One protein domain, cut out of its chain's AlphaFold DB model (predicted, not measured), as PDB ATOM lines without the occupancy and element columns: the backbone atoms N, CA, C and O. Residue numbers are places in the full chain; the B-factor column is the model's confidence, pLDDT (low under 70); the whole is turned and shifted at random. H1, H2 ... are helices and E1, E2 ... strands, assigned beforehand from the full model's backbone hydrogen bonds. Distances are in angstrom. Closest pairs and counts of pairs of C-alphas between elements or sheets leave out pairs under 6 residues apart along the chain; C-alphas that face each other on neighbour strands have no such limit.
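What this domain is: This is residues 244 to 416 and 426 to 452 of the 510 residues of the protein "DUF4838 domain-containing protein" of Phytoactinopolyspora mesophila (UniProt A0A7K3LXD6). A strongly curled sheet of five parallel strands, E3 to E7, has two helices, H2 and H3, over one face; the third helix, H1, packs on H2 and only grazes the sheet. A small hairpin, E1 and E2, lies at one end of the model, and residues 446 to 452, which include E8, stick out at the other. The printed part has 200 residues, with three named helices and eight named strands in the order E1 E2 H1 E3 H2 E4 E5 H3 E6 E7 E8; the large sheet runs E3 E4 E5 E6 E7, and E1 and E2 are antiparallel. The class is mixed, with under half of the residues in named elements. The whole is compact, with a radius of gyration of the C-alphas of 18.1 A and spans of 53 by 47 by 32 A.

How they stand to each other: Start at E1, residues 246 to 249, which forms a hairpin with E2, residues 252 to 257; N 247 and O 256 are 2.8 A apart, within hydrogen-bond range. Next come H1, residues 262 to 278, and E3, residues 284 to 286, an edge strand. H2, residues 315 to 329, touches H1 at a steep tilt of 50 degrees, the same way; their closest C-alphas, those of Ile 269 and Val 325, are 5.7 A apart. E4, residues 337 to 342, is parallel to E3, with N 285 and O 337 at 2.9 A. H2 is on the sheet at a height of 9.4 A, over E4, and runs along it at 18 degrees on the local plane; it is only just not over E5, residues 359 to 363, on which 2 of its C-alphas fall. E4 and E5 are parallel, with N 362 and O 340 at 2.8 A. H3, residues 380 to 395, is on the same face as H2 at a height of 10.8 A, over E6, residues 398 to 403, and along it at 11 degrees on the local plane. H2 and H3 are apart. E5 and E6 are parallel, with N 363 and O 400 at 2.8 A; E7, residues 432 to 438, is parallel to E6, with N 403 and O 437 at 2.7 A. E8, residues 447 to 451, pairs with no named strand. Every O i to N i+4 pair is within hydrogen-bond range in H1, against 10 of 11 in H2 and 11 of 12 in H3.

Where its parts are: Find C-alpha 246 at (15.295, 117.376, -76.973), where E1 begins. H1 starts at C-alpha 262, (25.566, 123.174, -75.791), and spans 24.7 A; H2 spans 21.1 A, H3 23.4 A and E7 18.1 A. E8 ends at C-alpha 451, (6.136, 129.888, -22.702).

The domain as a whole: The two C-alphas farthest apart, those of Gly 251 and Leu 452, are 67.0 A apart. Residues 417 to 425 are not printed, and C-alphas 416 and 426 are 24.2 A apart across this cut. The links E3 to H2, E4 to E5 and E5 to H3 are long. The pLDDT is under 70 in residues 406 to 407, 409 to 416 and 426 to 452.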
ATOM      1  N   GLU A 244      16.754 118.060 -82.208       96.69
ATOM      2  CA  GLU A 244      18.073 117.784 -81.628       96.69
ATOM      3  C   GLU A 244      18.309 118.438 -80.258       96.69
ATOM      4  O   GLU A 244      19.216 118.032 -79.540       96.69
ATOM      5  N   LEU A 245      17.496 119.432 -79.876       98.19
ATOM      6  CA  LEU A 245      17.564 120.065 -78.553       98.19
ATOM      7  C   LEU A 245      16.797 119.282 -77.474       98.19
ATOM      8  O   LEU A 245      16.782 119.688 -76.310       98.19
ATOM      9  N   PHE A 246      16.142 118.181 -77.845       98.06
ATOM     10  CA  PHE A 246      15.295 117.376 -76.973       98.06
ATOM     11  C   PHE A 246      15.825 115.944 -76.873       98.06
ATOM     12  O   PHE A 246      16.385 115.395 -77.821       98.06
ATOM     13  N   MET A 247      15.590 115.301 -75.729       96.56
ATOM     14  CA  MET A 247      15.813 113.864 -75.580       96.56
ATOM     15  C   MET A 247      14.915 113.105 -76.559       96.56
ATOM     16  O   MET A 247      13.781 113.523 -76.801       96.56
ATOM     17  N   SER A 248      15.377 111.963 -77.074       94.00
ATOM     18  CA  SER A 248      14.592 111.121 -77.980       94.00
ATOM     19  C   SER A 248      14.230 109.769 -77.366       94.00
ATOM     20  O   SER A 248      15.069 109.103 -76.764       94.00
ATOM     21  N   GLU A 249      12.991 109.333 -77.592       90.00
ATOM     22  CA  GLU A 249      12.523 107.972 -77.330       90.00
ATOM     23  C   GLU A 249      11.846 107.414 -78.585       90.00
ATOM     24  O   GLU A 249      11.048 108.090 -79.233       90.00
ATOM     25  N   ASN A 250      12.176 106.174 -78.959       87.81
ATOM     26  CA  ASN A 250      11.653 105.513 -80.163       87.81
ATOM     27  C   ASN A 250      11.792 106.356 -81.451       87.81
ATOM     28  O   ASN A 250      10.945 106.298 -82.343       87.81
ATOM     29  N   GLY A 251      12.865 107.150 -81.546       86.88
ATOM     30  CA  GLY A 251      13.151 108.011 -82.695       86.88
ATOM     31  C   GLY A 251      12.288 109.272 -82.784       86.88
ATOM     32  O   GLY A 251      12.276 109.908 -83.834       86.88
ATOM     33  N   GLN A 252      11.554 109.629 -81.726       90.88
ATOM     34  CA  GLN A 252      10.779 110.868 -81.633       90.88
ATOM     35  C   GLN A 252      11.307 111.747 -80.492       90.88
ATOM     36  O   GLN A 252      11.755 111.197 -79.482       90.88
ATOM     37  N   PRO A 253      11.294 113.085 -80.629       94.69
ATOM     38  CA  PRO A 253      11.654 113.983 -79.540       94.69
ATOM     39  C   PRO A 253      10.605 113.912 -78.423       94.69
ATOM     40  O   PRO A 253       9.400 113.841 -78.671       94.69
ATOM     41  N   THR A 254      11.074 113.939 -77.185       95.56
ATOM     42  CA  THR A 254      10.246 113.999 -75.978       95.56
ATOM     43  C   THR A 254      10.042 115.456 -75.545       95.56
ATOM     44  O   THR A 254      10.529 116.390 -76.182       95.56
ATOM     45  N   ALA A 255       9.328 115.670 -74.437       94.69
ATOM     46  CA  ALA A 255       9.215 116.990 -73.820       94.69
ATOM     47  C   ALA A 255      10.476 117.411 -73.035       94.69
ATOM     48  O   ALA A 255      10.589 118.575 -72.650       94.69
ATOM     49  N   GLN A 256      11.408 116.486 -72.772       96.62
ATOM     50  CA  GLN A 256      12.618 116.772 -72.006       96.62
ATOM     51  C   GLN A 256      13.685 117.383 -72.912       96.62
ATOM     52  O   GLN A 256      14.029 116.810 -73.943       96.62
ATOM     53  N   LEU A 257      14.240 118.527 -72.512       97.88
ATOM     54  CA  LEU A 257      15.398 119.117 -73.184       97.88
ATOM     55  C   LEU A 257      16.648 118.264 -72.942       97.88
ATOM     56  O   LEU A 257      16.873 117.798 -71.820       97.88
ATOM     57  N   ASP A 258      17.492 118.120 -73.964       97.50
ATOM     58  CA  ASP A 258      18.829 117.556 -73.790       97.50
ATOM     59  C   ASP A 258      19.757 118.613 -73.177       97.50
ATOM     60  O   ASP A 258      20.372 119.429 -73.862       97.50
ATOM     61  N   VAL A 259      19.862 118.595 -71.848       97.88
ATOM     62  CA  VAL A 259      20.707 119.527 -71.083       97.88
ATOM     63  C   VAL A 259      22.208 119.360 -71.341       97.88
ATOM     64  O   VAL A 259      22.986 120.230 -70.954       97.88
ATOM     65  N   SER A 260      22.629 118.273 -71.997       96.94
ATOM     66  CA  SER A 260      24.019 118.092 -72.421       96.94
ATOM     67  C   SER A 260      24.328 118.772 -73.761       96.94
ATOM     68  O   SER A 260      25.499 118.991 -74.085       96.94
ATOM     69  N   HIS A 261      23.299 119.182 -74.511       97.88
ATOM     70  CA  HIS A 261      23.458 119.895 -75.770       97.88
ATOM     71  C   HIS A 261      23.890 121.362 -75.527       97.88
ATOM     72  O   HIS A 261      23.167 122.118 -74.868       97.88
ATOM     73  N   PRO A 262      25.022 121.840 -76.093       98.12
ATOM     74  CA  PRO A 262      25.566 123.174 -75.791       98.12
ATOM     75  C   PRO A 262      24.604 124.341 -76.058       98.12
ATOM     76  O   PRO A 262      24.611 125.341 -75.340       98.12
ATOM     77  N   GLU A 263      23.753 124.215 -77.079       98.56
ATOM     78  CA  GLU A 263      22.774 125.251 -77.425       98.56
ATOM     79  C   GLU A 263      21.670 125.405 -76.364       98.56
ATOM     80  O   GLU A 263      21.209 126.523 -76.127       98.56
ATOM     81  N   VAL A 264      21.291 124.324 -75.668       98.69
ATOM     82  CA  VAL A 264      20.323 124.386 -74.559       98.69
ATOM     83  C   VAL A 264      20.907 125.208 -73.412       98.69
ATOM     84  O   VAL A 264      20.249 126.125 -72.921       98.69
ATOM     85  N   LEU A 265      22.170 124.962 -73.041       98.75
ATOM     86  CA  LEU A 265      22.867 125.744 -72.014       98.75
ATOM     87  C   LEU A 265      22.969 127.223 -72.397       98.75
ATOM     88  O   LEU A 265      22.606 128.094 -71.606       98.75
ATOM     89  N   ARG A 266      23.401 127.516 -73.631       98.81
ATOM     90  CA  ARG A 266      23.542 128.893 -74.125       98.81
ATOM     91  C   ARG A 266      22.223 129.668 -74.034       98.81
ATOM     92  O   ARG A 266      22.211 130.819 -73.596       98.81
ATOM     93  N   ARG A 267      21.107 129.050 -74.439       98.81
ATOM     94  CA  ARG A 267      19.773 129.674 -74.405       98.81
ATOM     95  C   ARG A 267      19.212 129.798 -72.989       98.81
ATOM     96  O   ARG A 267      18.528 130.783 -72.713       98.81
ATOM     97  N   ALA A 268      19.502 128.846 -72.103       98.81
ATOM     98  CA  ALA A 268      19.099 128.914 -70.700       98.81
ATOM     99  C   ALA A 268      19.817 130.044 -69.955       98.81
ATOM    100  O   ALA A 268      19.174 130.823 -69.254       98.81
ATOM    101  N   ILE A 269      21.127 130.199 -70.176       98.81
ATOM    102  CA  ILE A 269      21.911 131.322 -69.647       98.81
ATOM    103  C   ILE A 269      21.346 132.657 -70.148       98.81
ATOM    104  O   ILE A 269      21.120 133.571 -69.355       98.81
ATOM    105  N   ALA A 270      21.055 132.767 -71.449       98.81
ATOM    106  CA  ALA A 270      20.471 133.981 -72.018       98.81
ATOM    107  C   ALA A 270      19.118 134.336 -71.374       98.81
ATOM    108  O   ALA A 270      18.888 135.495 -71.030       98.81
ATOM    109  N   ALA A 271      18.246 133.344 -71.161       98.56
ATOM    110  CA  ALA A 271      16.966 133.545 -70.486       98.56
ATOM    111  C   ALA A 271      17.138 133.943 -69.010       98.56
ATOM    112  O   ALA A 271      16.472 134.866 -68.542       98.56
ATOM    113  N   ALA A 272      18.050 133.288 -68.287       98.25
ATOM    114  CA  ALA A 272      18.343 133.598 -66.891       98.25
ATOM    115  C   ALA A 272      18.866 135.033 -66.722       98.25
ATOM    116  O   ALA A 272      18.381 135.767 -65.863       98.25
ATOM    117  N   ARG A 273      19.800 135.464 -67.580       98.12
ATOM    118  CA  ARG A 273      20.323 136.838 -67.577       98.12
ATOM    119  C   ARG A 273      19.257 137.875 -67.908       98.12
ATOM    120  O   ARG A 273      19.225 138.913 -67.259       98.12
ATOM    121  N   ALA A 274      18.391 137.598 -68.884       98.06
ATOM    122  CA  ALA A 274      17.278 138.488 -69.212       98.06
ATOM    123  C   ALA A 274      16.332 138.658 -68.012       98.06
ATOM    124  O   ALA A 274      16.012 139.782 -67.637       98.06
ATOM    125  N   LEU A 275      15.973 137.554 -67.348       96.44
ATOM    126  CA  LEU A 275      15.119 137.581 -66.162       96.44
ATOM    127  C   LEU A 275      15.750 138.368 -65.002       96.44
ATOM    128  O   LEU A 275      15.061 139.133 -64.333       96.44
ATOM    129  N   LEU A 276      17.052 138.197 -64.767       97.00
ATOM    130  CA  LEU A 276      17.777 138.909 -63.710       97.00
ATOM    131  C   LEU A 276      17.951 140.402 -64.015       97.00
ATOM    132  O   LEU A 276      17.888 141.221 -63.105       97.00
ATOM    133  N   ALA A 277      18.107 140.771 -65.288       96.62
ATOM    134  CA  ALA A 277      18.147 142.173 -65.695       96.62
ATOM    135  C   ALA A 277      16.791 142.873 -65.494       96.62
ATOM    136  O   ALA A 277      16.749 144.043 -65.117       96.62
ATOM    137  N   GLU A 278      15.683 142.163 -65.731       96.69
ATOM    138  CA  GLU A 278      14.324 142.671 -65.499       96.69
ATOM    139  C   GLU A 278      13.947 142.706 -64.012       96.69
ATOM    140  O   GLU A 278      13.186 143.578 -63.590       96.69
ATOM    141  N   ASN A 279      14.475 141.775 -63.213       93.44
ATOM    142  CA  ASN A 279      14.211 141.673 -61.783       93.44
ATOM    143  C   ASN A 279      15.507 141.428 -60.982       93.44
ATOM    144  O   ASN A 279      15.794 140.282 -60.619       93.44
ATOM    145  N   PRO A 280      16.266 142.493 -60.662       87.62
ATOM    146  CA  PRO A 280      17.534 142.378 -59.937       87.62
ATOM    147  C   PRO A 280      17.407 141.802 -58.520       87.62
ATOM    148  O   PRO A 280      18.365 141.233 -58.006       87.62
ATOM    149  N   ASP A 281      16.225 141.902 -57.903       88.25
ATOM    150  CA  ASP A 281      15.949 141.379 -56.556       88.25
ATOM    151  C   ASP A 281      15.532 139.892 -56.568       88.25
ATOM    152  O   ASP A 281      15.170 139.314 -55.534       88.25
ATOM    153  N   LEU A 282      15.549 139.238 -57.737       90.94
ATOM    154  CA  LEU A 282      15.196 137.830 -57.858       90.94
ATOM    155  C   LEU A 282      16.200 136.947 -57.104       90.94
ATOM    156  O   LEU A 282      17.352 136.794 -57.494       90.94
ATOM    157  N   ARG A 283      15.718 136.273 -56.057       90.19
ATOM    158  CA  ARG A 283      16.546 135.377 -55.234       90.19
ATOM    159  C   ARG A 283      16.856 134.036 -55.889       90.19
ATOM    160  O   ARG A 283      17.922 133.481 -55.654       90.19
ATOM    161  N   PHE A 284      15.912 133.487 -56.653       93.19
ATOM    162  CA  PHE A 284      16.027 132.147 -57.224       93.19
ATOM    163  C   PHE A 284      15.585 132.129 -58.682       93.19
ATOM    164  O   PHE A 284      14.445 132.479 -58.999       93.19
ATOM    165  N   LEU A 285      16.463 131.638 -59.552       96.19
ATOM    166  CA  LEU A 285      16.082 131.168 -60.873       96.19
ATOM    167  C   LEU A 285      15.208 129.922 -60.724       96.19
ATOM    168  O   LEU A 285      15.505 129.031 -59.930       96.19
ATOM    169  N   ARG A 286      14.126 129.856 -61.499       93.62
ATOM    170  CA  ARG A 286      13.168 128.748 -61.453       93.62
ATOM    171  C   ARG A 286      13.317 127.942 -62.730       93.62
ATOM    172  O   ARG A 286      12.905 128.405 -63.791       93.62
ATOM    173  N   MET A 287      13.924 126.768 -62.638       94.56
ATOM    174  CA  MET A 287      14.069 125.873 -63.783       94.56
ATOM    175  C   MET A 287      14.229 124.432 -63.330       94.56
ATOM    176  O   MET A 287      14.777 124.167 -62.265       94.56
ATOM    177  N   GLY A 288      13.763 123.502 -64.149       94.56
ATOM    178  CA  GLY A 288      13.881 122.076 -63.891       94.56
ATOM    179  C   GLY A 288      13.386 121.254 -65.075       94.56
ATOM    180  O   GLY A 288      12.967 121.824 -66.084       94.56
ATOM    181  N   PRO A 289      13.410 119.920 -64.968       95.50
ATOM    182  CA  PRO A 289      12.806 119.042 -65.963       95.50
ATOM    183  C   PRO A 289      11.384 119.457 -66.361       95.50
ATOM    184  O   PRO A 289      10.637 120.031 -65.555       95.50
ATOM    185  N   ALA A 290      10.992 119.149 -67.599       94.94
ATOM    186  CA  ALA A 290       9.580 119.186 -67.962       94.94
ATOM    187  C   ALA A 290       8.824 118.143 -67.122       94.94
ATOM    188  O   ALA A 290       9.408 117.144 -66.701       94.94
ATOM    189  N   ASP A 291       7.541 118.378 -66.847       91.12
ATOM    190  CA  ASP A 291       6.747 117.384 -66.121       91.12
ATOM    191  C   ASP A 291       6.557 116.114 -66.974       91.12
ATOM    192  O   ASP A 291       6.388 116.192 -68.194       91.12
ATOM    193  N   GLY A 292       6.574 114.950 -66.327       89.19
ATOM    194  CA  GLY A 292       6.490 113.638 -66.970       89.19
ATOM    195  C   GLY A 292       7.841 112.962 -67.245       89.19
ATOM    196  O   GLY A 292       8.888 113.368 -66.745       89.19
ATOM    197  N   HIS A 293       7.796 111.877 -68.019       89.94
ATOM    198  CA  HIS A 293       8.953 111.029 -68.343       89.94
ATOM    199  C   HIS A 293       9.640 111.475 -69.653       89.94
ATOM    200  O   HIS A 293       9.458 112.611 -70.093       89.94
ATOM    201  N   GLY A 294      10.445 110.606 -70.279       92.88
ATOM    202  CA  GLY A 294      11.134 110.913 -71.540       92.88
ATOM    203  C   GLY A 294      12.609 111.293 -71.396       92.88
ATOM    204  O   GLY A 294      13.155 111.984 -72.248       92.88
ATOM    205  N   PHE A 295      13.268 110.907 -70.302       93.44
ATOM    206  CA  PHE A 295      14.618 111.387 -69.979       93.44
ATOM    207  C   PHE A 295      15.736 110.796 -70.840       93.44
ATOM    208  O   PHE A 295      16.858 111.309 -70.795       93.44
ATOM    209  N   GLY A 296      15.464 109.732 -71.601       90.88
ATOM    210  CA  GLY A 296      16.474 109.030 -72.390       90.88
ATOM    211  C   GLY A 296      17.717 108.660 -71.569       90.88
ATOM    212  O   GLY A 296      17.650 108.435 -70.362       90.88
ATOM    213  N   THR A 297      18.876 108.638 -72.223       90.62
ATOM    214  CA  THR A 297      20.182 108.398 -71.584       90.62
ATOM    215  C   THR A 297      21.158 109.495 -71.983       90.62
ATOM    216  O   THR A 297      21.017 110.070 -73.059       90.62
ATOM    217  N   SER A 298      22.120 109.802 -71.119       93.31
ATOM    218  CA  SER A 298      23.167 110.786 -71.389       93.31
ATOM    219  C   SER A 298      24.475 110.341 -70.747       93.31
ATOM    220  O   SER A 298      24.472 109.785 -69.653       93.31
ATOM    221  N   ASP A 299      25.610 110.677 -71.359       94.25
ATOM    222  CA  ASP A 299      26.932 110.483 -70.742       94.25
ATOM    223  C   ASP A 299      27.112 111.327 -69.466       94.25
ATOM    224  O   ASP A 299      28.034 111.115 -68.675       94.25
ATOM    225  N   TRP A 300      26.231 112.309 -69.245       96.56
ATOM    226  CA  TRP A 300      26.171 113.066 -68.000       96.56
ATOM    227  C   TRP A 300      25.419 112.327 -66.887       96.56
ATOM    228  O   TRP A 300      25.431 112.803 -65.754       96.56
ATOM    229  N   ASP A 301      24.828 111.161 -67.136       95.38
ATOM    230  CA  ASP A 301      24.319 110.310 -66.061       95.38
ATOM    231  C   ASP A 301      25.465 109.724 -65.240       95.38
ATOM    232  O   ASP A 301      26.553 109.453 -65.752       95.38
ATOM    233  N   ALA A 302      25.221 109.511 -63.948       95.56
ATOM    234  CA  ALA A 302      26.189 108.882 -63.051       95.56
ATOM    235  C   ALA A 302      25.979 107.364 -62.891       95.56
ATOM    236  O   ALA A 302      26.746 106.711 -62.188       95.56
ATOM    237  N   GLY A 303      24.955 106.797 -63.542       93.06
ATOM    238  CA  GLY A 303      24.616 105.377 -63.429       93.06
ATOM    239  C   GLY A 303      24.007 104.980 -62.079       93.06
ATOM    240  O   GLY A 303      23.980 103.791 -61.765       93.06
ATOM    241  N   ASP A 304      23.535 105.947 -61.286       94.94
ATOM    242  CA  ASP A 304      22.797 105.680 -60.047       94.94
ATOM    243  C   ASP A 304      21.361 105.218 -60.348       94.94
ATOM    244  O   ASP A 304      20.811 105.475 -61.425       94.94
ATOM    245  N   TYR A 305      20.744 104.510 -59.406       92.44
ATOM    246  CA  TYR A 305      19.452 103.861 -59.607       92.44
ATOM    247  C   TYR A 305      18.589 103.924 -58.347       92.44
ATOM    248  O   TYR A 305      18.954 103.392 -57.294       92.44
ATOM    249  N   ASP A 306      17.402 104.526 -58.456       88.75
ATOM    250  CA  ASP A 306      16.455 104.573 -57.346       88.75
ATOM    251  C   ASP A 306      15.697 103.250 -57.249       88.75
ATOM    252  O   ASP A 306      14.761 102.974 -58.000       88.75
ATOM    253  N   THR A 307      16.088 102.431 -56.275       84.38
ATOM    254  CA  THR A 307      15.423 101.154 -55.983       84.38
ATOM    255  C   THR A 307      13.946 101.292 -55.606       84.38
ATOM    256  O   THR A 307      13.198 100.338 -55.802       84.38
ATOM    257  N   LEU A 308      13.514 102.443 -55.076       84.31
ATOM    258  CA  LEU A 308      12.111 102.682 -54.744       84.31
ATOM    259  C   LEU A 308      11.298 103.003 -56.001       84.31
ATOM    260  O   LEU A 308      10.218 102.449 -56.187       84.31
ATOM    261  N   ALA A 309      11.812 103.887 -56.858       81.69
ATOM    262  CA  ALA A 309      11.146 104.251 -58.109       81.69
ATOM    263  C   ALA A 309      11.260 103.151 -59.180       81.69
ATOM    264  O   ALA A 309      10.428 103.075 -60.079       81.69
ATOM    265  N   GLY A 310      12.285 102.297 -59.091       87.69
ATOM    266  CA  GLY A 310      12.614 101.326 -60.133       87.69
ATOM    267  C   GLY A 310      13.146 101.990 -61.404       87.69
ATOM    268  O   GLY A 310      12.950 101.460 -62.500       87.69
ATOM    269  N   LEU A 311      13.802 103.147 -61.279       88.31
ATOM    270  CA  LEU A 311      14.240 103.967 -62.408       88.31
ATOM    271  C   LEU A 311      15.690 104.454 -62.231       88.31
ATOM    272  O   LEU A 311      16.109 104.729 -61.101       88.31
ATOM    273  N   PRO A 312      16.459 104.598 -63.329       93.06
ATOM    274  CA  PRO A 312      17.751 105.275 -63.300       93.06
ATOM    275  C   PRO A 312      17.615 106.712 -62.800       93.06
ATOM    276  O   PRO A 312      16.655 107.408 -63.144       93.06
ATOM    277  N   SER A 313      18.592 107.159 -62.016       94.81
ATOM    278  CA  SER A 313      18.645 108.547 -61.590       94.81
ATOM    279  C   SER A 313      19.298 109.426 -62.649       94.81
ATOM    280  O   SER A 313      20.364 109.108 -63.176       94.81
ATOM    281  N   VAL A 314      18.671 110.570 -62.909       96.06
ATOM    282  CA  VAL A 314      19.176 111.622 -63.797       96.06
ATOM    283  C   VAL A 314      19.591 112.875 -63.020       96.06
ATOM    284  O   VAL A 314      19.825 113.920 -63.620       96.06
ATOM    285  N   THR A 315      19.694 112.816 -61.686       96.69
ATOM    286  CA  THR A 315      20.008 114.004 -60.872       96.69
ATOM    287  C   THR A 315      21.332 114.643 -61.284       96.69
ATOM    288  O   THR A 315      21.383 115.855 -61.495       96.69
ATOM    289  N   ASP A 316      22.395 113.850 -61.441       97.69
ATOM    290  CA  ASP A 316      23.737 114.347 -61.752       97.69
ATOM    291  C   ASP A 316      23.777 115.215 -63.015       97.69
ATOM    292  O   ASP A 316      24.328 116.316 -62.981       97.69
ATOM    293  N   ARG A 317      23.124 114.805 -64.113       97.31
ATOM    294  CA  ARG A 317      23.123 115.618 -65.342       97.31
ATOM    295  C   ARG A 317      22.478 116.990 -65.138       97.31
ATOM    296  O   ARG A 317      22.964 117.975 -65.690       97.31
ATOM    297  N   TYR A 318      21.418 117.070 -64.332       98.00
ATOM    298  CA  TYR A 318      20.738 118.332 -64.052       98.00
ATOM    299  C   TYR A 318      21.537 119.183 -63.073       98.00
ATOM    300  O   TYR A 318      21.661 120.380 -63.297       98.00
ATOM    301  N   ILE A 319      22.159 118.586 -62.053       98.44
ATOM    302  CA  ILE A 319      23.058 119.316 -61.153       98.44
ATOM    303  C   ILE A 319      24.241 119.908 -61.916       98.44
ATOM    304  O   ILE A 319      24.545 121.086 -61.740       98.44
ATOM    305  N   LYS A 320      24.852 119.147 -62.830       98.62
ATOM    306  CA  LYS A 320      25.894 119.670 -63.715       98.62
ATOM    307  C   LYS A 320      25.395 120.849 -64.551       98.62
ATOM    308  O   LYS A 320      26.053 121.883 -64.599       98.62
ATOM    309  N   PHE A 321      24.230 120.717 -65.181       98.75
ATOM    310  CA  PHE A 321      23.629 121.798 -65.961       98.75
ATOM    311  C   PHE A 321      23.352 123.051 -65.114       98.75
ATOM    312  O   PHE A 321      23.711 124.156 -65.514       98.75
ATOM    313  N   PHE A 322      22.766 122.891 -63.926       98.62
ATOM    314  CA  PHE A 322      22.471 123.996 -63.012       98.62
ATOM    315  C   PHE A 322      23.737 124.693 -62.517       98.62
ATOM    316  O   PHE A 322      23.753 125.920 -62.455       98.62
ATOM    317  N   ASN A 323      24.798 123.939 -62.221       98.75
ATOM    318  CA  ASN A 323      26.100 124.509 -61.888       98.75
ATOM    319  C   ASN A 323      26.624 125.381 -63.030       98.75
ATOM    320  O   ASN A 323      26.965 126.527 -62.785       98.75
ATOM    321  N   LEU A 324      26.589 124.897 -64.277       98.75
ATOM    322  CA  LEU A 324      27.051 125.671 -65.436       98.75
ATOM    323  C   LEU A 324      26.248 126.964 -65.648       98.75
ATOM    324  O   LEU A 324      26.816 127.984 -66.027       98.75
ATOM    325  N   VAL A 325      24.934 126.940 -65.398       98.69
ATOM    326  CA  VAL A 325      24.108 128.156 -65.434       98.69
ATOM    327  C   VAL A 325      24.511 129.120 -64.314       98.69
ATOM    328  O   VAL A 325      24.677 130.311 -64.573       98.69
ATOM    329  N   LEU A 326      24.673 128.623 -63.083       98.56
ATOM    330  CA  LEU A 326      25.036 129.442 -61.923       98.56
ATOM    331  C   LEU A 326      26.452 130.019 -62.025       98.56
ATOM    332  O   LEU A 326      26.628 131.191 -61.706       98.56
ATOM    333  N   ASP A 327      27.419 129.255 -62.530       98.50
ATOM    334  CA  ASP A 327      28.803 129.693 -62.756       98.50
ATOM    335  C   ASP A 327      28.877 130.904 -63.696       98.50
ATOM    336  O   ASP A 327      29.766 131.748 -63.567       98.50
ATOM    337  N   ASP A 328      27.938 131.012 -64.639       98.44
ATOM    338  CA  ASP A 328      27.830 132.164 -65.525       98.44
ATOM    339  C   ASP A 328      27.138 133.350 -64.834       98.44
ATOM    340  O   ASP A 328      27.714 134.437 -64.736       98.44
ATOM    341  N   VAL A 329      25.919 133.166 -64.313       97.88
ATOM    342  CA  VAL A 329      25.122 134.298 -63.805       97.88
ATOM    343  C   VAL A 329      25.641 134.865 -62.484       97.88
ATOM    344  O   VAL A 329      25.504 136.065 -62.250       97.88
ATOM    345  N   GLN A 330      26.271 134.055 -61.625       97.62
ATOM    346  CA  GLN A 330      26.782 134.511 -60.324       97.62
ATOM    347  C   GLN A 330      28.007 135.427 -60.440       97.62
ATOM    348  O   GLN A 330      28.392 136.045 -59.450       97.62
ATOM    349  N   GLN A 331      28.587 135.571 -61.635       96.62
ATOM    350  CA  GLN A 331      29.629 136.568 -61.894       96.62
ATOM    351  C   GLN A 331      29.101 137.998 -61.708       96.62
ATOM    352  O   GLN A 331      29.817 138.843 -61.176       96.62
ATOM    353  N   ASP A 332      27.839 138.240 -62.082       96.62
ATOM    354  CA  ASP A 332      27.176 139.547 -61.963       96.62
ATOM    355  C   ASP A 332      26.100 139.567 -60.862       96.62
ATOM    356  O   ASP A 332      25.813 140.618 -60.290       96.62
ATOM    357  N   TYR A 333      25.524 138.404 -60.537       96.75
ATOM    358  CA  TYR A 333      24.453 138.232 -59.551       96.75
ATOM    359  C   TYR A 333      24.865 137.213 -58.471       96.75
ATOM    360  O   TYR A 333      24.282 136.130 -58.393       96.75
ATOM    361  N   PRO A 334      25.869 137.509 -57.623       95.25
ATOM    362  CA  PRO A 334      26.500 136.520 -56.735       95.25
ATOM    363  C   PRO A 334      25.542 135.901 -55.710       95.25
ATOM    364  O   PRO A 334      25.788 134.808 -55.192       95.25
ATOM    365  N   ASP A 335      24.434 136.586 -55.416       94.06
ATOM    366  CA  ASP A 335      23.471 136.124 -54.430       94.06
ATOM    367  C   ASP A 335      22.360 135.227 -54.970       94.06
ATOM    368  O   ASP A 335      21.692 134.569 -54.165       94.06
ATOM    369  N   VAL A 336      22.217 135.120 -56.296       96.06
ATOM    370  CA  VAL A 336      21.160 134.323 -56.922       96.06
ATOM    371  C   VAL A 336      21.382 132.823 -56.704       96.06
ATOM    372  O   VAL A 336      22.491 132.305 -56.849       96.06
ATOM    373  N   GLY A 337      20.314 132.111 -56.356       96.06
ATOM    374  CA  GLY A 337      20.258 130.651 -56.343       96.06
ATOM    375  C   GLY A 337      19.416 130.081 -57.485       96.06
ATOM    376  O   GLY A 337      18.908 130.807 -58.339       96.06
ATOM    377  N   LEU A 338      19.216 128.765 -57.476       96.94
ATOM    378  CA  LEU A 338      18.370 128.064 -58.446       96.94
ATOM    379  C   LEU A 338      17.493 127.050 -57.722       96.94
ATOM    380  O   LEU A 338      17.994 126.267 -56.927       96.94
ATOM    381  N   ALA A 339      16.194 127.048 -57.997       95.00
ATOM    382  CA  ALA A 339      15.235 126.164 -57.348       95.00
ATOM    383  C   ALA A 339      14.493 125.288 -58.373       95.00
ATOM    384  O   ALA A 339      14.017 125.780 -59.403       95.00
ATOM    385  N   PHE A 340      14.396 123.987 -58.081       95.50
ATOM    386  CA  PHE A 340      13.824 122.973 -58.974       95.50
ATOM    387  C   PHE A 340      12.993 121.943 -58.198       95.50
ATOM    388  O   PHE A 340      13.253 121.668 -57.025       95.50
ATOM    389  N   PHE A 341      11.988 121.344 -58.844       93.50
ATOM    390  CA  PHE A 341      11.281 120.201 -58.255       93.50
ATOM    391  C   PHE A 341      12.184 118.970 -58.217       93.50
ATOM    392  O   PHE A 341      12.831 118.659 -59.204       93.50
ATOM    393  N   CYS A 342      12.185 118.249 -57.097       93.38
ATOM    394  CA  CYS A 342      13.039 117.092 -56.851       93.38
ATOM    395  C   CYS A 342      12.160 115.879 -56.508       93.38
ATOM    396  O   CYS A 342      11.684 115.743 -55.376       93.38
ATOM    397  N   TYR A 343      11.883 115.038 -57.506       90.94
ATOM    398  CA  TYR A 343      11.021 113.857 -57.402       90.94
ATOM    399  C   TYR A 343      11.336 112.845 -58.507       90.94
ATOM    400  O   TYR A 343      12.077 113.153 -59.436       90.94
ATOM    401  N   ASP A 344      10.770 111.642 -58.386       89.25
ATOM    402  CA  ASP A 344      10.905 110.559 -59.368       89.25
ATOM    403  C   ASP A 344      12.375 110.303 -59.775       89.25
ATOM    404  O   ASP A 344      13.221 110.114 -58.897       89.25
ATOM    405  N   THR A 345      12.710 110.333 -61.070       91.31
ATOM    406  CA  THR A 345      14.058 110.029 -61.592       91.31
ATOM    407  C   THR A 345      15.144 111.026 -61.167       91.31
ATOM    408  O   THR A 345      16.330 110.739 -61.296       91.31
ATOM    409  N   TYR A 346      14.789 112.183 -60.612       93.50
ATOM    410  CA  TYR A 346      15.725 113.204 -60.115       93.50
ATOM    411  C   TYR A 346      15.454 113.540 -58.644       93.50
ATOM    412  O   TYR A 346      15.567 114.687 -58.214       93.50
ATOM    413  N   MET A 347      15.055 112.531 -57.859       92.56
ATOM    414  CA  MET A 347      14.850 112.656 -56.413       92.56
ATOM    415  C   MET A 347      16.123 112.413 -55.591       92.56
ATOM    416  O   MET A 347      16.309 113.017 -54.529       92.56
ATOM    417  N   LEU A 348      16.974 111.486 -56.044       94.25
ATOM    418  CA  LEU A 348      18.191 111.112 -55.327       94.25
ATOM    419  C   LEU A 348      19.187 112.278 -55.320       94.25
ATOM    420  O   LEU A 348      19.307 112.946 -56.342       94.25
ATOM    421  N   PRO A 349      19.921 112.523 -54.221       95.50
ATOM    422  CA  PRO A 349      21.088 113.401 -54.242       95.50
ATOM    423  C   PRO A 349      22.113 112.939 -55.293       95.50
ATOM    424  O   PRO A 349      22.269 111.725 -55.451       95.50
ATOM    425  N   PRO A 350      22.832 113.858 -55.966       96.69
ATOM    426  CA  PRO A 350      23.840 113.489 -56.958       96.69
ATOM    427  C   PRO A 350      24.953 112.644 -56.325       96.69
ATOM    428  O   PRO A 350      25.266 112.795 -55.137       96.69
ATOM    429  N   VAL A 351      25.553 111.749 -57.112       96.31
ATOM    430  CA  VAL A 351      26.636 110.859 -56.642       96.31
ATOM    431  C   VAL A 351      27.999 111.181 -57.252       96.31
ATOM    432  O   VAL A 351      29.021 110.797 -56.683       96.31
ATOM    433  N   ARG A 352      28.030 111.881 -58.390       96.56
ATOM    434  CA  ARG A 352      29.245 112.319 -59.090       96.56
ATOM    435  C   ARG A 352      29.429 113.831 -59.007       96.56
ATOM    436  O   ARG A 352      30.542 114.288 -58.766       96.56
ATOM    437  N   GLU A 353      28.368 114.598 -59.225       97.62
ATOM    438  CA  GLU A 353      28.426 116.059 -59.269       97.62
ATOM    439  C   GLU A 353      28.257 116.674 -57.873       97.62
ATOM    440  O   GLU A 353      27.419 116.247 -57.079       97.62
ATOM    441  N   ILE A 354      29.025 117.725 -57.583       97.56
ATOM    442  CA  ILE A 354      28.875 118.512 -56.353       97.56
ATOM    443  C   ILE A 354      27.992 119.720 -56.686       97.56
ATOM    444  O   ILE A 354      28.404 120.544 -57.505       97.56
ATOM    445  N   PRO A 355      26.790 119.860 -56.102       97.81
ATOM    446  CA  PRO A 355      25.920 120.985 -56.413       97.81
ATOM    447  C   PRO A 355      26.479 122.294 -55.847       97.81
ATOM    448  O   PRO A 355      27.037 122.332 -54.749       97.81
ATOM    449  N   ASN A 356      26.266 123.392 -56.570       98.31
ATOM    450  CA  ASN A 356      26.385 124.732 -56.013       98.31
ATOM    451  C   ASN A 356      25.471 124.833 -54.780       98.31
ATOM    452  O   ASN A 356      24.296 124.459 -54.828       98.31
ATOM    453  N   ARG A 357      26.002 125.350 -53.667       96.88
ATOM    454  CA  ARG A 357      25.287 125.359 -52.383       96.88
ATOM    455  C   ARG A 357      23.997 126.190 -52.407       96.88
ATOM    456  O   ARG A 357      23.114 125.933 -51.593       96.88
ATOM    457  N   LYS A 358      23.855 127.133 -53.349       96.31
ATOM    458  CA  LYS A 358      22.637 127.940 -53.551       96.31
ATOM    459  C   LYS A 358      21.576 127.254 -54.433       96.31
ATOM    460  O   LYS A 358      20.561 127.876 -54.754       96.31
ATOM    461  N   ILE A 359      21.776 125.992 -54.826       97.25
ATOM    462  CA  ILE A 359      20.714 125.167 -55.414       97.25
ATOM    463  C   ILE A 359      19.734 124.754 -54.310       97.25
ATOM    464  O   ILE A 359      20.140 124.278 -53.257       97.25
ATOM    465  N   VAL A 360      18.436 124.911 -54.561       94.25
ATOM    466  CA  VAL A 360      17.356 124.595 -53.623       94.25
ATOM    467  C   VAL A 360      16.477 123.489 -54.214       94.25
ATOM    468  O   VAL A 360      15.572 123.781 -55.002       94.25
ATOM    469  N   PRO A 361      16.696 122.213 -53.850       94.38
ATOM    470  CA  PRO A 361      15.799 121.139 -54.242       94.38
ATOM    471  C   PRO A 361      14.469 121.278 -53.492       94.38
ATOM    472  O   PRO A 361      14.421 121.386 -52.261       94.38
ATOM    473  N   ALA A 362      13.364 121.253 -54.232       91.44
ATOM    474  CA  ALA A 362      12.030 121.116 -53.671       91.44
ATOM    475  C   ALA A 362      11.613 119.657 -53.671       91.44
ATOM    476  O   ALA A 362      11.048 119.157 -54.645       91.44
ATOM    477  N   LEU A 363      11.903 118.987 -52.561       90.12
ATOM    478  CA  LEU A 363      11.586 117.585 -52.370       90.12
ATOM    479  C   LEU A 363      10.075 117.386 -52.461       90.12
ATOM    480  O   LEU A 363       9.322 117.847 -51.600       90.12
ATOM    481  N   ALA A 364       9.646 116.696 -53.513       87.81
ATOM    482  CA  ALA A 364       8.249 116.522 -53.879       87.81
ATOM    483  C   ALA A 364       7.914 115.024 -54.005       87.81
ATOM    484  O   ALA A 364       7.588 114.554 -55.091       87.81
ATOM    485  N   PRO A 365       8.042 114.229 -52.927       81.25
ATOM    486  CA  PRO A 365       8.130 112.779 -53.044       81.25
ATOM    487  C   PRO A 365       6.752 112.156 -53.337       81.25
ATOM    488  O   PRO A 365       5.956 111.875 -52.438       81.25
ATOM    489  N   ILE A 366       6.452 111.955 -54.620       83.25
ATOM    490  CA  ILE A 366       5.182 111.382 -55.101       83.25
ATOM    491  C   ILE A 366       5.107 109.857 -54.944       83.25
ATOM    492  O   ILE A 366       4.010 109.298 -54.855       83.25
ATOM    493  N   ASN A 367       6.269 109.208 -54.896       82.75
ATOM    494  CA  ASN A 367       6.477 107.759 -54.883       82.75
ATOM    495  C   ASN A 367       6.732 107.186 -53.479       82.75
ATOM    496  O   ASN A 367       6.984 105.992 -53.355       82.75
ATOM    497  N   VAL A 368       6.670 108.015 -52.434       84.19
ATOM    498  CA  VAL A 368       6.768 107.559 -51.042       84.19
ATOM    499  C   VAL A 368       5.399 107.594 -50.374       84.19
ATOM    500  O   VAL A 368       4.522 108.386 -50.731       84.19
ATOM    501  N   ASP A 369       5.255 106.773 -49.343       80.94
ATOM    502  CA  ASP A 369       4.135 106.760 -48.421       80.94
ATOM    503  C   ASP A 369       3.788 108.173 -47.947       80.94
ATOM    504  O   ASP A 369       4.624 108.907 -47.416       80.94
ATOM    505  N   ARG A 370       2.522 108.548 -48.126       80.31
ATOM    506  CA  ARG A 370       1.963 109.835 -47.699       80.31
ATOM    507  C   ARG A 370       0.987 109.710 -46.528       80.31
ATOM    508  O   ARG A 370       0.580 110.732 -45.984       80.31
ATOM    509  N   MET A 371       0.681 108.489 -46.088       77.00
ATOM    510  CA  MET A 371      -0.252 108.186 -45.000       77.00
ATOM    511  C   MET A 371       0.412 108.205 -43.630       77.00
ATOM    512  O   MET A 371      -0.144 108.765 -42.683       77.00
ATOM    513  N   HIS A 372       1.592 107.599 -43.502       78.94
ATOM    514  CA  HIS A 372       2.262 107.536 -42.209       78.94
ATOM    515  C   HIS A 372       3.130 108.769 -41.957       78.94
ATOM    516  O   HIS A 372       3.611 109.446 -42.871       78.94
ATOM    517  N   THR A 373       3.343 109.068 -40.677       76.06
ATOM    518  CA  THR A 373       4.316 110.086 -40.266       76.06
ATOM    519  C   THR A 373       5.738 109.532 -40.363       76.06
ATOM    520  O   THR A 373       5.948 108.324 -40.289       76.06
ATOM    521  N   ALA A 374       6.734 110.415 -40.420       72.56
ATOM    522  CA  ALA A 374       8.146 110.037 -40.324       72.56
ATOM    523  C   ALA A 374       8.511 109.228 -39.065       72.56
ATOM    524  O   ALA A 374       9.455 108.440 -39.089       72.56
ATOM    525  N   ALA A 375       7.766 109.410 -37.972       74.38
ATOM    526  CA  ALA A 375       7.996 108.714 -36.711       74.38
ATOM    527  C   ALA A 375       7.323 107.331 -36.647       74.38
ATOM    528  O   ALA A 375       7.483 106.624 -35.651       74.38
ATOM    529  N   ASP A 376       6.550 106.943 -37.664       80.50
ATOM    530  CA  ASP A 376       5.856 105.662 -37.665       80.50
ATOM    531  C   ASP A 376       6.853 104.505 -37.872       80.50
ATOM    532  O   ASP A 376       7.546 104.466 -38.896       80.50
ATOM    533  N   PRO A 377       6.943 103.528 -36.948       79.12
ATOM    534  CA  PRO A 377       7.835 102.385 -37.113       79.12
ATOM    535  C   PRO A 377       7.509 101.546 -38.362       79.12
ATOM    536  O   PRO A 377       8.434 100.996 -38.967       79.12
ATOM    537  N   ALA A 378       6.253 101.507 -38.813       82.31
ATOM    538  CA  ALA A 378       5.838 100.813 -40.032       82.31
ATOM    539  C   ALA A 378       6.124 101.612 -41.322       82.31
ATOM    540  O   ALA A 378       6.286 101.012 -42.384       82.31
ATOM    541  N   GLY A 379       6.270 102.940 -41.236       82.81
ATOM    542  CA  GLY A 379       6.509 103.838 -42.376       82.81
ATOM    543  C   GLY A 379       7.965 103.863 -42.853       82.81
ATOM    544  O   GLY A 379       8.652 104.879 -42.740       82.81
ATOM    545  N   TRP A 380       8.486 102.744 -43.365       85.25
ATOM    546  CA  TRP A 380       9.888 102.663 -43.810       85.25
ATOM    547  C   TRP A 380      10.208 103.603 -44.987       85.25
ATOM    548  O   TRP A 380      11.305 104.164 -45.017       85.25
ATOM    549  N   GLU A 381       9.252 103.844 -45.887       87.44
ATOM    550  CA  GLU A 381       9.379 104.786 -47.012       87.44
ATOM    551  C   GLU A 381       9.542 106.230 -46.524       87.44
ATOM    552  O   GLU A 381      10.337 106.996 -47.065       87.44
ATOM    553  N   ARG A 382       8.885 106.600 -45.416       84.56
ATOM    554  CA  ARG A 382       9.090 107.910 -44.788       84.56
ATOM    555  C   ARG A 382      10.490 108.060 -44.204       84.56
ATOM    556  O   ARG A 382      11.083 109.128 -44.310       84.56
ATOM    557  N   ARG A 383      11.052 106.995 -43.622       85.50
ATOM    558  CA  ARG A 383      12.457 106.998 -43.179       85.50
ATOM    559  C   ARG A 383      13.425 107.059 -44.358       85.50
ATOM    560  O   ARG A 383      14.485 107.654 -44.223       85.50
ATOM    561  N   TYR A 384      13.089 106.423 -45.480       86.81
ATOM    562  CA  TYR A 384      13.852 106.549 -46.721       86.81
ATOM    563  C   TYR A 384      13.874 107.999 -47.203       86.81
ATOM    564  O   TYR A 384      14.954 108.555 -47.372       86.81
ATOM    565  N   PHE A 385      12.707 108.637 -47.285       87.38
ATOM    566  CA  PHE A 385      12.591 110.055 -47.609       87.38
ATOM    567  C   PHE A 385      13.430 110.950 -46.685       87.38
ATOM    568  O   PHE A 385      14.170 111.797 -47.174       87.38
ATOM    569  N   LEU A 386      13.366 110.743 -45.363       86.25
ATOM    570  CA  LEU A 386      14.173 111.527 -44.423       86.25
ATOM    571  C   LEU A 386      15.676 111.387 -44.685       86.25
ATOM    572  O   LEU A 386      16.369 112.393 -44.697       86.25
ATOM    573  N   ARG A 387      16.166 110.179 -44.991       88.44
ATOM    574  CA  ARG A 387      17.578 109.993 -45.364       88.44
ATOM    575  C   ARG A 387      17.950 110.754 -46.635       88.44
ATOM    576  O   ARG A 387      19.065 111.252 -46.726       88.44
ATOM    577  N   LEU A 388      17.049 110.841 -47.616       90.12
ATOM    578  CA  LEU A 388      17.289 111.660 -48.808       90.12
ATOM    579  C   LEU A 388      17.345 113.148 -48.453       90.12
ATOM    580  O   LEU A 388      18.229 113.847 -48.937       90.12
ATOM    581  N   ALA A 389      16.445 113.619 -47.586       90.38
ATOM    582  CA  ALA A 389      16.448 115.000 -47.114       90.38
ATOM    583  C   ALA A 389      17.721 115.345 -46.324       90.38
ATOM    584  O   ALA A 389      18.302 116.406 -46.550       90.38
ATOM    585  N   ASP A 390      18.191 114.444 -45.458       91.19
ATOM    586  CA  ASP A 390      19.449 114.601 -44.720       91.19
ATOM    587  C   ASP A 390      20.638 114.681 -45.687       91.19
ATOM    588  O   ASP A 390      21.418 115.628 -45.627       91.19
ATOM    589  N   ARG A 391      20.721 113.765 -46.663       93.50
ATOM    590  CA  ARG A 391      21.784 113.786 -47.680       93.50
ATOM    591  C   ARG A 391      21.762 115.050 -48.537       93.50
ATOM    592  O   ARG A 391      22.813 115.614 -48.809       93.50
ATOM    593  N   TRP A 392      20.591 115.529 -48.958       95.06
ATOM    594  CA  TRP A 392      20.495 116.821 -49.644       95.06
ATOM    595  C   TRP A 392      20.969 117.968 -48.741       95.06
ATOM    596  O   TRP A 392      21.701 118.840 -49.200       95.06
ATOM    597  N   SER A 393      20.628 117.933 -47.451       93.06
ATOM    598  CA  SER A 393      21.028 118.947 -46.463       93.06
ATOM    599  C   SER A 393      22.541 119.011 -46.213       93.06
ATOM    600  O   SER A 393      23.034 120.006 -45.688       93.06
ATOM    601  N   GLU A 394      23.302 117.979 -46.572       94.62
ATOM    602  CA  GLU A 394      24.770 118.012 -46.529       94.62
ATOM    603  C   GLU A 394      25.363 118.772 -47.730       94.62
ATOM    604  O   GLU A 394      26.440 119.367 -47.630       94.62
ATOM    605  N   LEU A 395      24.650 118.784 -48.861       96.12
ATOM    606  CA  LEU A 395      25.149 119.271 -50.147       96.12
ATOM    607  C   LEU A 395      24.778 120.730 -50.441       96.12
ATOM    608  O   LEU A 395      25.537 121.426 -51.114       96.12
ATOM    609  N   VAL A 396      23.637 121.207 -49.939       95.75
ATOM    610  CA  VAL A 396      23.113 122.554 -50.228       95.75
ATOM    611  C   VAL A 396      22.886 123.379 -48.962       95.75
ATOM    612  O   VAL A 396      22.837 122.836 -47.865       95.75
ATOM    613  N   ASP A 397      22.750 124.699 -49.086       92.31
ATOM    614  CA  ASP A 397      22.456 125.597 -47.956       92.31
ATOM    615  C   ASP A 397      20.972 125.597 -47.578       92.31
ATOM    616  O   ASP A 397      20.617 125.909 -46.436       92.31
ATOM    617  N   ALA A 398      20.096 125.253 -48.525       88.50
ATOM    618  CA  ALA A 398      18.660 125.256 -48.318       88.50
ATOM    619  C   ALA A 398      17.927 124.244 -49.199       88.50
ATOM    620  O   ALA A 398      18.310 123.989 -50.333       88.50
ATOM    621  N   TRP A 399      16.809 123.726 -48.695       89.00
ATOM    622  CA  TRP A 399      15.866 122.905 -49.457       89.00
ATOM    623  C   TRP A 399      14.428 123.249 -49.063       89.00
ATOM    624  O   TRP A 399      14.182 123.899 -48.042       89.00
ATOM    625  N   SER A 400      13.459 122.842 -49.881       86.19
ATOM    626  CA  SER A 400      12.034 123.025 -49.587       86.19
ATOM    627  C   SER A 400      11.259 121.721 -49.725       86.19
ATOM    628  O   SER A 400      11.689 120.796 -50.409       86.19
ATOM    629  N   TYR A 401      10.114 121.629 -49.056       85.06
ATOM    630  CA  TYR A 401       9.249 120.456 -49.123       85.06
ATOM    631  C   TYR A 401       7.962 120.781 -49.871       85.06
ATOM    632  O   TYR A 401       7.250 121.712 -49.502       85.06
ATOM    633  N   ARG A 402       7.624 119.977 -50.876       82.06
ATOM    634  CA  ARG A 402       6.307 119.972 -51.509       82.06
ATOM    635  C   ARG A 402       5.580 118.679 -51.156       82.06
ATOM    636  O   ARG A 402       5.776 117.637 -51.774       82.06
ATOM    637  N   GLY A 403       4.718 118.758 -50.155       75.38
ATOM    638  CA  GLY A 403       3.810 117.686 -49.791       75.38
ATOM    639  C   GLY A 403       2.674 117.546 -50.795       75.38
ATOM    640  O   GLY A 403       2.103 118.534 -51.254       75.38
ATOM    641  N   TYR A 404       2.314 116.302 -51.075       74.56
ATOM    642  CA  TYR A 404       1.048 115.942 -51.700       74.56
ATOM    643  C   TYR A 404       0.163 115.246 -50.668       74.56
ATOM    644  O   TYR A 404       0.667 114.604 -49.741       74.56
ATOM    645  N   LEU A 405      -1.146 115.327 -50.880       70.25
ATOM    646  CA  LEU A 405      -2.143 114.519 -50.185       70.25
ATOM    647  C   LEU A 405      -2.037 113.028 -50.525       70.25
ATOM    648  O   LEU A 405      -1.109 112.596 -51.208       70.25
ATOM    649  N   PHE A 406      -3.015 112.239 -50.072       65.94
ATOM    650  CA  PHE A 406      -3.105 110.805 -50.317       65.94
ATOM    651  C   PHE A 406      -2.919 110.427 -51.794       65.94
ATOM    652  O   PHE A 406      -2.162 109.508 -52.097       65.94
ATOM    653  N   ASN A 407      -3.534 111.164 -52.725       69.19
ATOM    654  CA  ASN A 407      -3.257 111.044 -54.158       69.19
ATOM    655  C   ASN A 407      -3.023 112.429 -54.799       69.19
ATOM    656  O   ASN A 407      -3.234 113.459 -54.162       69.19
ATOM    657  N   LEU A 408      -2.525 112.459 -56.042       70.12
ATOM    658  CA  LEU A 408      -2.144 113.706 -56.733       70.12
ATOM    659  C   LEU A 408      -3.328 114.651 -57.018       70.12
ATOM    660  O   LEU A 408      -3.104 115.835 -57.249       70.12
ATOM    661  N   ALA A 409      -4.560 114.138 -56.986       64.00
ATOM    662  CA  ALA A 409      -5.801 114.858 -57.267       64.00
ATOM    663  C   ALA A 409      -6.750 114.903 -56.053       64.00
ATOM    664  O   ALA A 409      -7.943 115.164 -56.204       64.00
ATOM    665  N   ASP A 410      -6.252 114.600 -54.854       62.91
ATOM    666  CA  ASP A 410      -7.085 114.525 -53.661       62.91
ATOM    667  C   ASP A 410      -7.530 115.946 -53.259       62.91
ATOM    668  O   ASP A 410      -6.681 116.831 -53.117       62.91
ATOM    669  N   PRO A 411      -8.842 116.197 -53.085       55.78
ATOM    670  CA  PRO A 411      -9.357 117.506 -52.687       55.78
ATOM    671  C   PRO A 411      -9.096 117.849 -51.210       55.78
ATOM    672  O   PRO A 411      -9.386 118.965 -50.787       55.78
ATOM    673  N   GLY A 412      -8.556 116.926 -50.409       57.03
ATOM    674  CA  GLY A 412      -8.141 117.203 -49.036       57.03
ATOM    675  C   GLY A 412      -9.242 117.142 -48.010       57.03
ATOM    676  O   GLY A 412      -9.274 117.961 -47.090       57.03
ATOM    677  N   PHE A 413     -10.107 116.134 -48.115       47.56
ATOM    678  CA  PHE A 413     -10.992 115.816 -47.003       47.56
ATOM    679  C   PHE A 413     -10.160 115.457 -45.773       47.56
ATOM    680  O   PHE A 413      -9.266 114.611 -45.821       47.56
ATOM    681  N   ALA A 414     -10.457 116.121 -44.658       42.31
ATOM    682  CA  ALA A 414      -9.756 115.943 -43.402       42.31
ATOM    683  C   ALA A 414      -9.923 114.509 -42.872       42.31
ATOM    684  O   ALA A 414     -10.801 114.227 -42.059       42.31
ATOM    685  N   VAL A 415      -9.028 113.596 -43.254       35.91
ATOM    686  CA  VAL A 415      -8.806 112.346 -42.519       35.91
ATOM    687  C   VAL A 415      -7.989 112.682 -41.263       35.91
ATOM    688  O   VAL A 415      -6.861 112.240 -41.067       35.91
ATOM    689  N   LEU A 416      -8.548 113.522 -40.389       33.06
ATOM    690  CA  LEU A 416      -7.987 113.829 -39.076       33.06
ATOM    691  C   LEU A 416      -8.337 112.689 -38.118       33.06
ATOM    692  O   LEU A 416      -9.213 112.810 -37.260       33.06
ATOM    693  N   PRO A 426      14.625 115.908 -36.508       31.64
ATOM    694  CA  PRO A 426      15.960 116.435 -36.297       31.64
ATOM    695  C   PRO A 426      16.651 116.334 -37.656       31.64
ATOM    696  O   PRO A 426      16.932 115.234 -38.114       31.64
ATOM    697  N   LEU A 427      16.819 117.464 -38.336       40.00
ATOM    698  CA  LEU A 427      17.754 117.550 -39.451       40.00
ATOM    699  C   LEU A 427      19.089 117.921 -38.809       40.00
ATOM    700  O   LEU A 427      19.223 119.032 -38.298       40.00
ATOM    701  N   ASP A 428      20.036 116.988 -38.771       32.53
ATOM    702  CA  ASP A 428      21.378 117.217 -38.209       32.53
ATOM    703  C   ASP A 428      22.360 117.799 -39.257       32.53
ATOM    704  O   ASP A 428      23.572 117.814 -39.052       32.53
ATOM    705  N   GLY A 429      21.849 118.336 -40.372       37.12
ATOM    706  CA  GLY A 429      22.626 119.032 -41.403       37.12
ATOM    707  C   GLY A 429      22.516 120.554 -41.278       37.12
ATOM    708  O   GLY A 429      21.449 121.083 -40.989       37.12
ATOM    709  N   GLY A 430      23.609 121.284 -41.522       33.62
ATOM    710  CA  GLY A 430      23.658 122.753 -41.433       33.62
ATOM    711  C   GLY A 430      22.778 123.521 -42.439       33.62
ATOM    712  O   GLY A 430      22.752 124.752 -42.390       33.62
ATOM    713  N   ALA A 431      22.070 122.830 -43.337       41.06
ATOM    714  CA  ALA A 431      21.136 123.427 -44.290       41.06
ATOM    715  C   ALA A 431      19.808 123.840 -43.643       41.06
ATOM    716  O   ALA A 431      19.289 123.186 -42.737       41.06
ATOM    717  N   ARG A 432      19.202 124.912 -44.162       58.88
ATOM    718  CA  ARG A 432      17.915 125.426 -43.679       58.88
ATOM    719  C   ARG A 432      16.763 124.914 -44.540       58.88
ATOM    720  O   ARG A 432      16.771 125.039 -45.761       58.88
ATOM    721  N   LEU A 433      15.713 124.412 -43.902       57.84
ATOM    722  CA  LEU A 433      14.446 124.137 -44.575       57.84
ATOM    723  C   LEU A 433      13.684 125.458 -44.768       57.84
ATOM    724  O   LEU A 433      13.117 126.001 -43.822       57.84
ATOM    725  N   VAL A 434      13.702 126.003 -45.986       52.47
ATOM    726  CA  VAL A 434      13.254 127.385 -46.264       52.47
ATOM    727  C   VAL A 434      11.761 127.512 -46.555       52.47
ATOM    728  O   VAL A 434      11.188 128.593 -46.404       52.47
ATOM    729  N   GLY A 435      11.092 126.418 -46.922       51.97
ATOM    730  CA  GLY A 435       9.661 126.459 -47.193       51.97
ATOM    731  C   GLY A 435       8.981 125.099 -47.254       51.97
ATOM    732  O   GLY A 435       9.610 124.081 -47.547       51.97
ATOM    733  N   GLY A 436       7.679 125.107 -46.978       50.22
ATOM    734  CA  GLY A 436       6.788 123.961 -47.114       50.22
ATOM    735  C   GLY A 436       5.550 124.337 -47.924       50.22
ATOM    736  O   GLY A 436       4.854 125.291 -47.580       50.22
ATOM    737  N   ALA A 437       5.258 123.588 -48.981       48.44
ATOM    738  CA  ALA A 437       4.002 123.650 -49.710       48.44
ATOM    739  C   ALA A 437       3.243 122.340 -49.494       48.44
ATOM    740  O   ALA A 437       3.787 121.282 -49.781       48.44
ATOM    741  N   ALA A 438       2.008 122.378 -49.001       47.84
ATOM    742  CA  ALA A 438       1.145 121.199 -48.968       47.84
ATOM    743  C   ALA A 438       0.091 121.317 -50.075       47.84
ATOM    744  O   ALA A 438      -0.616 122.317 -50.170       47.84
ATOM    745  N   GLY A 439      -0.062 120.299 -50.916       38.66
ATOM    746  CA  GLY A 439      -1.380 120.014 -51.464       38.66
ATOM    747  C   GLY A 439      -2.171 119.432 -50.311       38.66
ATOM    748  O   GLY A 439      -1.754 118.382 -49.852       38.66
ATOM    749  N   GLY A 440      -3.188 120.153 -49.817       36.28
ATOM    750  CA  GLY A 440      -4.293 119.646 -48.997       36.28
ATOM    751  C   GLY A 440      -4.011 119.052 -47.595       36.28
ATOM    752  O   GLY A 440      -3.157 118.197 -47.420       36.28
ATOM    753  N   GLY A 441      -4.790 119.450 -46.580       30.72
ATOM    754  CA  GLY A 441      -4.775 118.853 -45.231       30.72
ATOM    755  C   GLY A 441      -3.666 119.349 -44.284       30.72
ATOM    756  O   GLY A 441      -2.476 119.129 -44.495       30.72
ATOM    757  N   LEU A 442      -4.065 119.990 -43.181       33.78
ATOM    758  CA  LEU A 442      -3.167 120.545 -42.162       33.78
ATOM    759  C   LEU A 442      -2.607 119.449 -41.235       33.78
ATOM    760  O   LEU A 442      -3.258 119.020 -40.282       33.78
ATOM    761  N   GLY A 443      -1.359 119.043 -41.462       29.61
ATOM    762  CA  GLY A 443      -0.463 118.665 -40.367       29.61
ATOM    763  C   GLY A 443       0.188 119.937 -39.824       29.61
ATOM    764  O   GLY A 443       0.551 120.794 -40.621       29.61
ATOM    765  N   GLN A 444       0.309 120.090 -38.498       29.81
ATOM    766  CA  GLN A 444       0.959 121.251 -37.866       29.81
ATOM    767  C   GLN A 444       2.301 121.567 -38.547       29.81
ATOM    768  O   GLN A 444       3.308 120.906 -38.296       29.81
ATOM    769  N   LEU A 445       2.307 122.587 -39.405       34.34
ATOM    770  CA  LEU A 445       3.525 123.174 -39.939       34.34
ATOM    771  C   LEU A 445       4.200 123.877 -38.760       34.34
ATOM    772  O   LEU A 445       3.627 124.776 -38.151       34.34
ATOM    773  N   GLY A 446       5.369 123.362 -38.373       34.50
ATOM    774  CA  GLY A 446       6.066 123.687 -37.134       34.50
ATOM    775  C   GLY A 446       6.126 125.183 -36.823       34.50
ATOM    776  O   GLY A 446       6.862 125.940 -37.452       34.50
ATOM    777  N   LEU A 447       5.403 125.589 -35.786       31.95
ATOM    778  CA  LEU A 447       5.621 126.837 -35.061       31.95
ATOM    779  C   LEU A 447       6.356 126.477 -33.773       31.95
ATOM    780  O   LEU A 447       5.935 125.566 -33.050       31.95
ATOM    781  N   ARG A 448       7.462 127.163 -33.470       31.92
ATOM    782  CA  ARG A 448       8.077 127.028 -32.147       31.92
ATOM    783  C   ARG A 448       7.265 127.874 -31.175       31.92
ATOM    784  O   ARG A 448       7.177 129.084 -31.334       31.92
ATOM    785  N   ARG A 449       6.661 127.218 -30.181       33.72
ATOM    786  CA  ARG A 449       6.011 127.874 -29.041       33.72
ATOM    787  C   ARG A 449       6.966 127.848 -27.855       33.72
ATOM    788  O   ARG A 449       7.366 126.765 -27.425       33.72
ATOM    789  N   SER A 450       7.307 129.013 -27.321       33.25
ATOM    790  CA  SER A 450       7.924 129.142 -26.001       33.25
ATOM    791  C   SER A 450       6.920 129.778 -25.038       33.25
ATOM    792  O   SER A 450       6.165 130.673 -25.408       33.25
ATOM    793  N   SER A 451       6.875 129.272 -23.806       30.00
ATOM    794  CA  SER A 451       6.136 129.888 -22.702       30.00
ATOM    795  C   SER A 451       7.152 130.429 -21.705       30.00
ATOM    796  O   SER A 451       7.832 129.640 -21.040       30.00
ATOM    797  N   LEU A 452       7.273 131.748 -21.605       30.94
ATOM    798  CA  LEU A 452       8.044 132.387 -20.544       30.94
ATOM    799  C   LEU A 452       7.068 132.700 -19.407       30.94
ATOM    800  O   LEU A 452       6.183 133.535 -19.539       30.94
TER     801      LEU A 452